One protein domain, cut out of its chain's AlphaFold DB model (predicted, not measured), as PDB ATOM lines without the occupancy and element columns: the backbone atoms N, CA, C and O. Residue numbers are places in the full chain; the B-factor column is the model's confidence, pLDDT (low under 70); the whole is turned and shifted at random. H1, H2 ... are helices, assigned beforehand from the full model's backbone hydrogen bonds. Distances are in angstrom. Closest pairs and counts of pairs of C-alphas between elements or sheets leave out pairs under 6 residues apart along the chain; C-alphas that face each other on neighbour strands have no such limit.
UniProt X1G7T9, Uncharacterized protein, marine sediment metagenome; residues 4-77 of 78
ATOM      1  N   PRO A   4      68.582   5.561   0.719       88.56
ATOM      2  CA  PRO A   4      67.205   5.073   0.842       88.56
ATOM      3  C   PRO A   4      66.150   6.188   0.804       88.56
ATOM      4  O   PRO A   4      65.160   6.083   0.082       88.56
ATOM      5  N   GLU A   5      66.385   7.296   1.512       85.81
ATOM      6  CA  GLU A   5      65.472   8.444   1.552       85.81
ATOM      7  C   GLU A   5      65.366   9.140   0.180       85.81
ATOM      8  O   GLU A   5      64.290   9.590  -0.222       85.81
ATOM      9  N   CYS A   6      66.470   9.212  -0.572       86.12
ATOM     10  CA  CYS A   6      66.458   9.684  -1.957       86.12
ATOM     11  C   CYS A   6      65.593   8.787  -2.852       86.12
ATOM     12  O   CYS A   6      64.770   9.300  -3.614       86.12
ATOM     13  N   ILE A   7      65.766   7.466  -2.756       88.31
ATOM     14  CA  ILE A   7      65.023   6.488  -3.561       88.31
ATOM     15  C   ILE A   7      63.520   6.604  -3.288       88.31
ATOM     16  O   ILE A   7      62.738   6.709  -4.233       88.31
ATOM     17  N   GLU A   8      63.103   6.680  -2.023       90.88
ATOM     18  CA  GLU A   8      61.690   6.837  -1.658       90.88
ATOM     19  C   GLU A   8      61.072   8.119  -2.234       90.88
ATOM     20  O   GLU A   8      59.966   8.091  -2.782       90.88
ATOM     21  N   LYS A   9      61.793   9.247  -2.179       87.75
ATOM     22  CA  LYS A   9      61.317  10.520  -2.744       87.75
ATOM     23  C   LYS A   9      61.211  10.473  -4.269       87.75
ATOM     24  O   LYS A   9      60.261  11.030  -4.822       87.75
ATOM     25  N   VAL A  10      62.136   9.789  -4.947       88.50
ATOM     26  CA  VAL A  10      62.067   9.556  -6.399       88.50
ATOM     27  C   VAL A  10      60.855   8.695  -6.751       88.50
ATOM     28  O   VAL A  10      60.057   9.089  -7.601       88.50
ATOM     29  N   VAL A  11      60.667   7.563  -6.067       91.00
ATOM     30  CA  VAL A  11      59.523   6.664  -6.290       91.00
ATOM     31  C   VAL A  11      58.203   7.395  -6.042       91.00
ATOM     32  O   VAL A  11      57.303   7.331  -6.876       91.00
ATOM     33  N   SER A  12      58.097   8.160  -4.953       89.69
ATOM     34  CA  SER A  12      56.895   8.938  -4.625       89.69
ATOM     35  C   SER A  12      56.581  10.025  -5.660       89.69
ATOM     36  O   SER A  12      55.413  10.266  -5.975       89.69
ATOM     37  N   ALA A  13      57.606  10.683  -6.213       88.38
ATOM     38  CA  ALA A  13      57.425  11.676  -7.269       88.38
ATOM     39  C   ALA A  13      56.905  11.034  -8.565       88.38
ATOM     40  O   ALA A  13      55.993  11.574  -9.191       88.38
ATOM     41  N   LEU A  14      57.451   9.877  -8.943       88.38
ATOM     42  CA  LEU A  14      57.084   9.172 -10.172       88.38
ATOM     43  C   LEU A  14      55.734   8.452 -10.073       88.38
ATOM     44  O   LEU A  14      54.996   8.431 -11.052       88.38
ATOM     45  N   ALA A  15      55.363   7.934  -8.899       88.62
ATOM     46  CA  ALA A  15      54.093   7.234  -8.676       88.62
ATOM     47  C   ALA A  15      52.850   8.102  -8.949       88.62
ATOM     48  O   ALA A  15      51.749   7.584  -9.121       88.62
ATOM     49  N   LYS A  16      53.014   9.430  -8.984       83.06
ATOM     50  CA  LYS A  16      51.942  10.389  -9.274       83.06
ATOM     51  C   LYS A  16      51.720  10.609 -10.767       83.06
ATOM     52  O   LYS A  16      50.740  11.262 -11.114       83.06
ATOM     53  N   VAL A  17      52.617  10.133 -11.631       86.50
ATOM     54  CA  VAL A  17      52.500  10.270 -13.086       86.50
ATOM     55  C   VAL A  17      51.606   9.143 -13.613       86.50
ATOM     56  O   VAL A  17      51.945   7.974 -13.422       86.50
ATOM     57  N   PRO A  18      50.472   9.456 -14.269       82.19
ATOM     58  CA  PRO A  18      49.625   8.440 -14.886       82.19
ATOM     59  C   PRO A  18      50.389   7.642 -15.953       82.19
ATOM     60  O   PRO A  18      51.380   8.117 -16.507       82.19
ATOM     61  N   ALA A  19      49.928   6.434 -16.283       83.75
ATOM     62  CA  ALA A  19      50.521   5.658 -17.371       83.75
ATOM     63  C   ALA A  19      50.446   6.422 -18.711       83.75
ATOM     64  O   ALA A  19      49.491   7.147 -18.974       83.75
ATOM     65  N   LYS A  20      51.438   6.230 -19.594       79.06
ATOM     66  CA  LYS A  20      51.539   6.916 -20.904       79.06
ATOM     67  C   LYS A  20      50.508   6.433 -21.948       79.06
ATOM     68  O   LYS A  20      50.576   6.820 -23.110       79.06
ATOM     69  N   GLN A  21      49.583   5.557 -21.576       82.38
ATOM     70  CA  GLN A  21      48.545   5.059 -22.479       82.38
ATOM     71  C   GLN A  21      47.473   6.146 -22.615       82.38
ATOM     72  O   GLN A  21      46.522   6.180 -21.845       82.38
ATOM     73  N   LEU A  22      47.709   7.105 -23.517       88.31
ATOM     74  CA  LEU A  22      46.836   8.256 -23.737       88.31
ATOM     75  C   LEU A  22      45.932   8.006 -24.941       88.31
ATOM     76  O   LEU A  22      46.436   7.817 -26.052       88.31
ATOM     77  N   LEU A  23      44.618   8.130 -24.739       92.06
ATOM     78  CA  LEU A  23      43.607   7.951 -25.781       92.06
ATOM     79  C   LEU A  23      43.841   8.867 -26.993       92.06
ATOM     80  O   LEU A  23      43.557   8.493 -28.125       92.06
ATOM     81  N   ILE A  24      44.439  10.044 -26.788       91.69
ATOM     82  CA  ILE A  24      44.735  10.989 -27.875       91.69
ATOM     83  C   ILE A  24      45.655  10.395 -28.955       91.69
ATOM     84  O   ILE A  24      45.520  10.745 -30.124       91.69
ATOM     85  N   ILE A  25      46.563   9.481 -28.590       89.94
ATOM     86  CA  ILE A  25      47.468   8.816 -29.542       89.94
ATOM     87  C   ILE A  25      46.679   7.819 -30.396       89.94
ATOM     88  O   ILE A  25      46.874   7.735 -31.607       89.94
ATOM     89  N   GLU A  26      45.762   7.085 -29.772       91.75
ATOM     90  CA  GLU A  26      44.899   6.119 -30.451       91.75
ATOM     91  C   GLU A  26      43.913   6.825 -31.386       91.75
ATOM     92  O   GLU A  26      43.773   6.438 -32.546       91.75
ATOM     93  N   LEU A  27      43.297   7.914 -30.915       93.50
ATOM     94  CA  LEU A  27      42.395   8.742 -31.711       93.50
ATOM     95  C   LEU A  27      43.106   9.384 -32.898       93.50
ATOM     96  O   LEU A  27      42.557   9.360 -33.992       93.50
ATOM     97  N   ALA A  28      44.325   9.901 -32.717       90.62
ATOM     98  CA  ALA A  28      45.099  10.468 -33.818       90.62
ATOM     99  C   ALA A  28      45.375   9.425 -34.910       90.62
ATOM    100  O   ALA A  28      45.205   9.719 -36.088       90.62
ATOM    101  N   ASN A  29      45.726   8.192 -34.532       90.25
ATOM    102  CA  ASN A  29      45.931   7.108 -35.498       90.25
ATOM    103  C   ASN A  29      44.625   6.683 -36.188       90.25
ATOM    104  O   ASN A  29      44.638   6.363 -37.371       90.25
ATOM    105  N   ARG A  30      43.504   6.670 -35.459       92.94
ATOM    106  CA  ARG A  30      42.186   6.263 -35.975       92.94
ATOM    107  C   ARG A  30      41.564   7.304 -36.910       92.94
ATOM    108  O   ARG A  30      40.910   6.935 -37.877       92.94
ATOM    109  N   LEU A  31      41.734   8.584 -36.585       93.50
ATOM    110  CA  LEU A  31      41.083   9.723 -37.242       93.50
ATOM    111  C   LEU A  31      42.001  10.437 -38.243       93.50
ATOM    112  O   LEU A  31      41.635  11.481 -38.769       93.50
ATOM    113  N   THR A  32      43.183   9.879 -38.516       93.00
ATOM    114  CA  THR A  32      44.031  10.302 -39.633       93.00
ATOM    115  C   THR A  32      43.922   9.266 -40.748       93.00
ATOM    116  O   THR A  32      44.282   8.105 -40.554       93.00
ATOM    117  N   LYS A  33      43.444   9.676 -41.922       85.31
ATOM    118  CA  LYS A  33      43.348   8.853 -43.133       85.31
ATOM    119  C   LYS A  33      44.239   9.466 -44.204       85.31
ATOM    120  O   LYS A  33      44.131  10.651 -44.487       85.31
ATOM    121  N   ASP A  34      45.164   8.678 -44.746       87.38
ATOM    122  CA  ASP A  34      46.109   9.114 -45.789       87.38
ATOM    123  C   ASP A  34      46.919  10.385 -45.443       87.38
ATOM    124  O   ASP A  34      47.370  11.119 -46.318       87.38
ATOM    125  N   GLY A  35      47.151  10.629 -44.148       86.38
ATOM    126  CA  GLY A  35      47.868  11.810 -43.653       86.38
ATOM    127  C   GLY A  35      46.994  13.053 -43.455       86.38
ATOM    128  O   GLY A  35      47.505  14.069 -42.986       86.38
ATOM    129  N   GLU A  36      45.697  12.967 -43.743       91.44
ATOM    130  CA  GLU A  36      44.709  14.017 -43.496       91.44
ATOM    131  C   GLU A  36      43.760  13.642 -42.355       91.44
ATOM    132  O   GLU A  36      43.560  12.469 -42.037       91.44
ATOM    133  N   LEU A  37      43.179  14.653 -41.710       89.19
ATOM    134  CA  LEU A  37      42.213  14.444 -40.637       89.19
ATOM    135  C   LEU A  37      40.837  14.098 -41.215       89.19
ATOM    136  O   LEU A  37      40.300  14.817 -42.056       89.19
ATOM    137  N   ASP A  38      40.246  13.021 -40.709       93.06
ATOM    138  CA  ASP A  38      38.874  12.616 -40.995       93.06
ATOM    139  C   ASP A  38      37.894  13.465 -40.176       93.06
ATOM    140  O   ASP A  38      37.489  13.086 -39.078       93.06
ATOM    141  N   TYR A  39      37.546  14.647 -40.688       89.44
ATOM    142  CA  TYR A  39      36.689  15.603 -39.980       89.44
ATOM    143  C   TYR A  39      35.290  15.062 -39.660       89.44
ATOM    144  O   TYR A  39      34.755  15.377 -38.597       89.44
ATOM    145  N   ASP A  40      34.724  14.225 -40.531       92.44
ATOM    146  CA  ASP A  40      33.420  13.600 -40.295       92.44
ATOM    147  C   ASP A  40      33.524  12.586 -39.148       92.44
ATOM    148  O   ASP A  40      32.759  12.648 -38.183       92.44
ATOM    149  N   GLY A  41      34.551  11.730 -39.173       91.94
ATOM    150  CA  GLY A  41      34.846  10.819 -38.066       91.94
ATOM    151  C   GLY A  41      35.190  11.542 -36.757       91.94
ATOM    152  O   GLY A  41      34.877  11.051 -35.672       91.94
ATOM    153  N   MET A  42      35.807  12.727 -36.827       91.00
ATOM    154  CA  MET A  42      36.075  13.562 -35.651       91.00
ATOM    155  C   MET A  42      34.791  14.131 -35.041       91.00
ATOM    156  O   MET A  42      34.698  14.192 -33.816       91.00
ATOM    157  N   ALA A  43      33.815  14.530 -35.861       92.69
ATOM    158  CA  ALA A  43      32.530  15.026 -35.373       92.69
ATOM    159  C   ALA A  43      31.762  13.929 -34.617       92.69
ATOM    160  O   ALA A  43      31.203  14.182 -33.551       92.69
ATOM    161  N   GLU A  44      31.794  12.695 -35.120       94.56
ATOM    162  CA  GLU A  44      31.179  11.543 -34.449       94.56
ATOM    163  C   GLU A  44      31.909  11.158 -33.150       94.56
ATOM    164  O   GLU A  44      31.277  10.744 -32.178       94.56
ATOM    165  N   ALA A  45      33.233  11.339 -33.104       94.56
ATOM    166  CA  ALA A  45      34.082  11.012 -31.958       94.56
ATOM    167  C   ALA A  45      34.267  12.168 -30.950       94.56
ATOM    168  O   ALA A  45      35.120  12.075 -30.063       94.56
ATOM    169  N   GLU A  46      33.506  13.265 -31.051       94.06
ATOM    170  CA  GLU A  46      33.679  14.460 -30.207       94.06
ATOM    171  C   GLU A  46      33.744  14.155 -28.689       94.06
ATOM    172  O   GLU A  46      34.639  14.679 -28.011       94.06
ATOM    173  N   PRO A  47      32.890  13.281 -28.114       95.62
ATOM    174  CA  PRO A  47      32.981  12.931 -26.694       95.62
ATOM    175  C   PRO A  47      34.313  12.269 -26.315       95.62
ATOM    176  O   PRO A  47      34.898  12.587 -25.277       95.62
ATOM    177  N   GLU A  48      34.820  11.377 -27.165       96.12
ATOM    178  CA  GLU A  48      36.090  10.675 -26.955       96.12
ATOM    179  C   GLU A  48      37.279  11.619 -27.111       96.12
ATOM    180  O   GLU A  48      38.233  11.544 -26.337       96.12
ATOM    181  N   ILE A  49      37.206  12.554 -28.059       95.19
ATOM    182  CA  ILE A  49      38.205  13.612 -28.232       95.19
ATOM    183  C   ILE A  49      38.268  14.485 -26.975       95.19
ATOM    184  O   ILE A  49      39.356  14.758 -26.465       95.19
ATOM    185  N   ASN A  50      37.120  14.883 -26.424       96.06
ATOM    186  CA  ASN A  50      37.065  15.668 -25.191       96.06
ATOM    187  C   ASN A  50      37.666  14.914 -23.996       96.06
ATOM    188  O   ASN A  50      38.435  15.498 -23.224       96.06
ATOM    189  N   LEU A  51      37.374  13.616 -23.871       95.12
ATOM    190  CA  LEU A  51      37.989  12.757 -22.859       95.12
ATOM    191  C   LEU A  51      39.509  12.683 -23.043       95.12
ATOM    192  O   LEU A  51      40.256  12.954 -22.105       95.12
ATOM    193  N   ALA A  52      39.973  12.413 -24.262       95.00
ATOM    194  CA  ALA A  52      41.391  12.325 -24.585       95.00
ATOM    195  C   ALA A  52      42.149  13.630 -24.291       95.00
ATOM    196  O   ALA A  52      43.284  13.604 -23.811       95.00
ATOM    197  N   ILE A  53      41.519  14.786 -24.528       95.12
ATOM    198  CA  ILE A  53      42.070  16.096 -24.161       95.12
ATOM    199  C   ILE A  53      42.199  16.222 -22.639       95.12
ATOM    200  O   ILE A  53      43.227  16.699 -22.148       95.12
ATOM    201  N   ALA A  54      41.172  15.827 -21.883       94.88
ATOM    202  CA  ALA A  54      41.200  15.885 -20.423       94.88
ATOM    203  C   ALA A  54      42.293  14.971 -19.844       94.88
ATOM    204  O   ALA A  54      43.083  15.410 -19.003       94.88
ATOM    205  N   GLU A  55      42.403  13.744 -20.352       94.38
ATOM    206  CA  GLU A  55      43.449  12.788 -19.985       94.38
ATOM    207  C   GLU A  55      44.850  13.328 -20.284       94.38
ATOM    208  O   GLU A  55      45.723  13.310 -19.414       94.38
ATOM    209  N   ALA A  56      45.066  13.876 -21.485       94.00
ATOM    210  CA  ALA A  56      46.354  14.441 -21.879       94.00
ATOM    211  C   ALA A  56      46.757  15.629 -20.989       94.00
ATOM    212  O   ALA A  56      47.914  15.729 -20.566       94.00
ATOM    213  N   LYS A  57      45.805  16.511 -20.652       94.69
ATOM    214  CA  LYS A  57      46.031  17.631 -19.722       94.69
ATOM    215  C   LYS A  57      46.417  17.137 -18.330       94.69
ATOM    216  O   LYS A  57      47.380  17.646 -17.754       94.69
ATOM    217  N   MET A  58      45.706  16.140 -17.807       93.75
ATOM    218  CA  MET A  58      46.011  15.535 -16.510       93.75
ATOM    219  C   MET A  58      47.408  14.900 -16.515       93.75
ATOM    220  O   MET A  58      48.224  15.205 -15.645       93.75
ATOM    221  N   TYR A  59      47.725  14.082 -17.520       93.62
ATOM    222  CA  TYR A  59      49.045  13.468 -17.665       93.62
ATOM    223  C   TYR A  59      50.163  14.516 -17.696       93.62
ATOM    224  O   TYR A  59      51.143  14.404 -16.954       93.62
ATOM    225  N   GLY A  60      49.999  15.570 -18.503       93.25
ATOM    226  CA  GLY A  60      50.959  16.667 -18.597       93.25
ATOM    227  C   GLY A  60      51.162  17.385 -17.261       93.25
ATOM    228  O   GLY A  60      52.301  17.567 -16.828       93.25
ATOM    229  N   ALA A  61      50.075  17.732 -16.566       94.62
ATOM    230  CA  ALA A  61      50.132  18.402 -15.267       94.62
ATOM    231  C   ALA A  61      50.880  17.568 -14.216       94.62
ATOM    232  O   ALA A  61      51.799  18.063 -13.560       94.62
ATOM    233  N   HIS A  62      50.542  16.285 -14.097       92.88
ATOM    234  CA  HIS A  62      51.193  15.377 -13.153       92.88
ATOM    235  C   HIS A  62      52.670  15.146 -13.495       92.88
ATOM    236  O   HIS A  62      53.519  15.125 -12.601       92.88
ATOM    237  N   THR A  63      52.994  15.042 -14.786       93.19
ATOM    238  CA  THR A  63      54.377  14.912 -15.259       93.19
ATOM    239  C   THR A  63      55.207  16.143 -14.896       93.19
ATOM    240  O   THR A  63      56.313  15.999 -14.378       93.19
ATOM    241  N   MET A  64      54.677  17.357 -15.097       94.00
ATOM    242  CA  MET A  64      55.369  18.595 -14.709       94.00
ATOM    243  C   MET A  64      55.647  18.640 -13.203       94.00
ATOM    244  O   MET A  64      56.777  18.904 -12.794       94.00
ATOM    245  N   VAL A  65      54.660  18.288 -12.373       93.44
ATOM    246  CA  VAL A  65      54.827  18.225 -10.910       93.44
ATOM    247  C   VAL A  65      55.909  17.219 -10.505       93.44
ATOM    248  O   VAL A  65      56.716  17.505  -9.610       93.44
ATOM    249  N   ALA A  66      55.957  16.051 -11.150       91.50
ATOM    250  CA  ALA A  66      56.984  15.046 -10.891       91.50
ATOM    251  C   ALA A  66      58.379  15.557 -11.279       91.50
ATOM    252  O   ALA A  66      59.309  15.473 -10.474       91.50
ATOM    253  N   VAL A  67      58.518  16.166 -12.461       92.94
ATOM    254  CA  VAL A  67      59.774  16.770 -12.933       92.94
ATOM    255  C   VAL A  67      60.268  17.849 -11.971       92.94
ATOM    256  O   VAL A  67      61.437  17.836 -11.585       92.94
ATOM    257  N   ASP A  68      59.397  18.750 -11.521       92.88
ATOM    258  CA  ASP A  68      59.777  19.814 -10.588       92.88
ATOM    259  C   ASP A  68      60.138  19.276  -9.199       92.88
ATOM    260  O   ASP A  68      61.026  19.802  -8.522       92.88
ATOM    261  N   SER A  69      59.491  18.195  -8.764       89.88
ATOM    262  CA  SER A  69      59.860  17.492  -7.531       89.88
ATOM    263  C   SER A  69      61.262  16.886  -7.643       89.88
ATOM    264  O   SER A  69      62.092  17.104  -6.761       89.88
ATOM    265  N   LEU A  70      61.575  16.224  -8.759       89.44
ATOM    266  CA  LEU A  70      62.899  15.647  -9.015       89.44
ATOM    267  C   LEU A  70      63.994  16.716  -9.149       89.44
ATOM    268  O   LEU A  70      65.089  16.553  -8.610       89.44
ATOM    269  N   ARG A  71      63.700  17.843  -9.808       89.88
ATOM    270  CA  ARG A  71      64.619  18.991  -9.904       89.88
ATOM    271  C   ARG A  71      64.998  19.531  -8.528       89.88
ATOM    272  O   ARG A  71      66.173  19.797  -8.285       89.88
ATOM    273  N   ARG A  72      64.025  19.647  -7.619       86.75
ATOM    274  CA  ARG A  72      64.269  20.074  -6.233       86.75
ATOM    275  C   ARG A  72      65.126  19.071  -5.463       86.75
ATOM    276  O   ARG A  72      66.034  19.493  -4.759       86.75
ATOM    277  N   LEU A  73      64.913  17.766  -5.643       83.69
ATOM    278  CA  LEU A  73      65.765  16.740  -5.023       83.69
ATOM    279  C   LEU A  73      67.219  16.834  -5.494       83.69
ATOM    280  O   LEU A  73      68.131  16.776  -4.670       83.69
ATOM    281  N   LYS A  74      67.439  17.039  -6.799       75.56
ATOM    282  CA  LYS A  74      68.782  17.250  -7.358       75.56
ATOM    283  C   LYS A  74      69.461  18.481  -6.749       75.56
ATOM    284  O   LYS A  74      70.628  18.401  -6.398       75.56
ATOM    285  N   ALA A  75      68.733  19.588  -6.592       68.62
ATOM    286  CA  ALA A  75      69.266  20.823  -6.011       68.62
ATOM    287  C   ALA A  75      69.643  20.699  -4.522       68.62
ATOM    288  O   ALA A  75      70.524  21.409  -4.063       68.62
ATOM    289  N   VAL A  76      68.993  19.800  -3.773       60.66
ATOM    290  CA  VAL A  76      69.279  19.536  -2.346       60.66
ATOM    291  C   VAL A  76      70.406  18.504  -2.159       60.66
ATOM    292  O   VAL A  76      70.918  18.340  -1.054       60.66
ATOM    293  N   SER A  77      70.791  17.796  -3.225       56.22
ATOM    294  CA  SER A  77      71.822  16.745  -3.203       56.22
ATOM    295  C   SER A  77      73.170  17.193  -3.784       56.22
ATOM    296  O   SER A  77      74.073  16.364  -3.890       56.22
TER     297      SER A  77
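AT A GLANCE: This is residues 4 to 77 of the 78 residues of an uncharacterized protein of marine sediment metagenome (UniProt X1G7T9). One long helix, H4, runs the length of a rod, and the earlier part of the chain runs along one side of it the opposite way: H1 packs near the last part of H4, a stretched link follows, and H2 packs near its first part. The short helix H3 lies crosswise at the end where H4 begins. The printed part has 74 residues with four named helices, in the order H1, H2, H3, H4, and no named strand; the class is all helix. The whole is extended, with a radius of gyration of the C-alphas of 17.5 A and spans of 53 by 22 by 16 A.

HOW THE PARTS SIT: H1, residues 4 to 14, touches H4, residues 46 to 76, with residues 65 to 73 of H4 alone. Their closest C-alphas, those of Ala 13 and Ala 66, are 5.0 A apart, and they run opposite ways at a shallow tilt of 22 degrees. H2, residues 23 to 30, touches residues 49 to 56 of H4 alone, at a steep tilt of 50 degrees, opposite ways; the closest C-alphas, of Ile 24 and Ala 52, are 4.9 A apart. H1 and H2 are apart. Residues 32 to 33 pair with residues 36 to 37, antiparallel. H3, residues 39 to 44, is close to H4 but not clearly touching, about perpendicular at 84 degrees, with the closest C-alphas, of Met 42 and Ile 49, 7.7 A apart. In H1, H2, H3 and H4 every O i to N i+4 pair is within hydrogen-bond range.

IN THESE COORDINATES: H1 begins at C-alpha 4 (67.205, 5.073, 0.842) and is 15.5 A long from first to last C-alpha. H2 measures 10.4 A and H3 8.8 A. H4 runs 45.5 A, from C-alpha 46 (33.679, 14.460, -30.207) to C-alpha 76 (69.279, 19.536, -2.346).

THE WHOLE: The two C-alphas farthest apart, of Pro 4 and Asp 40, are 53.9 A apart. The printed part has no cut and no long link; H3 to H4 is tight. Mean pLDDT of the printed part is 89.4, and residues 75 to 77 are under 70.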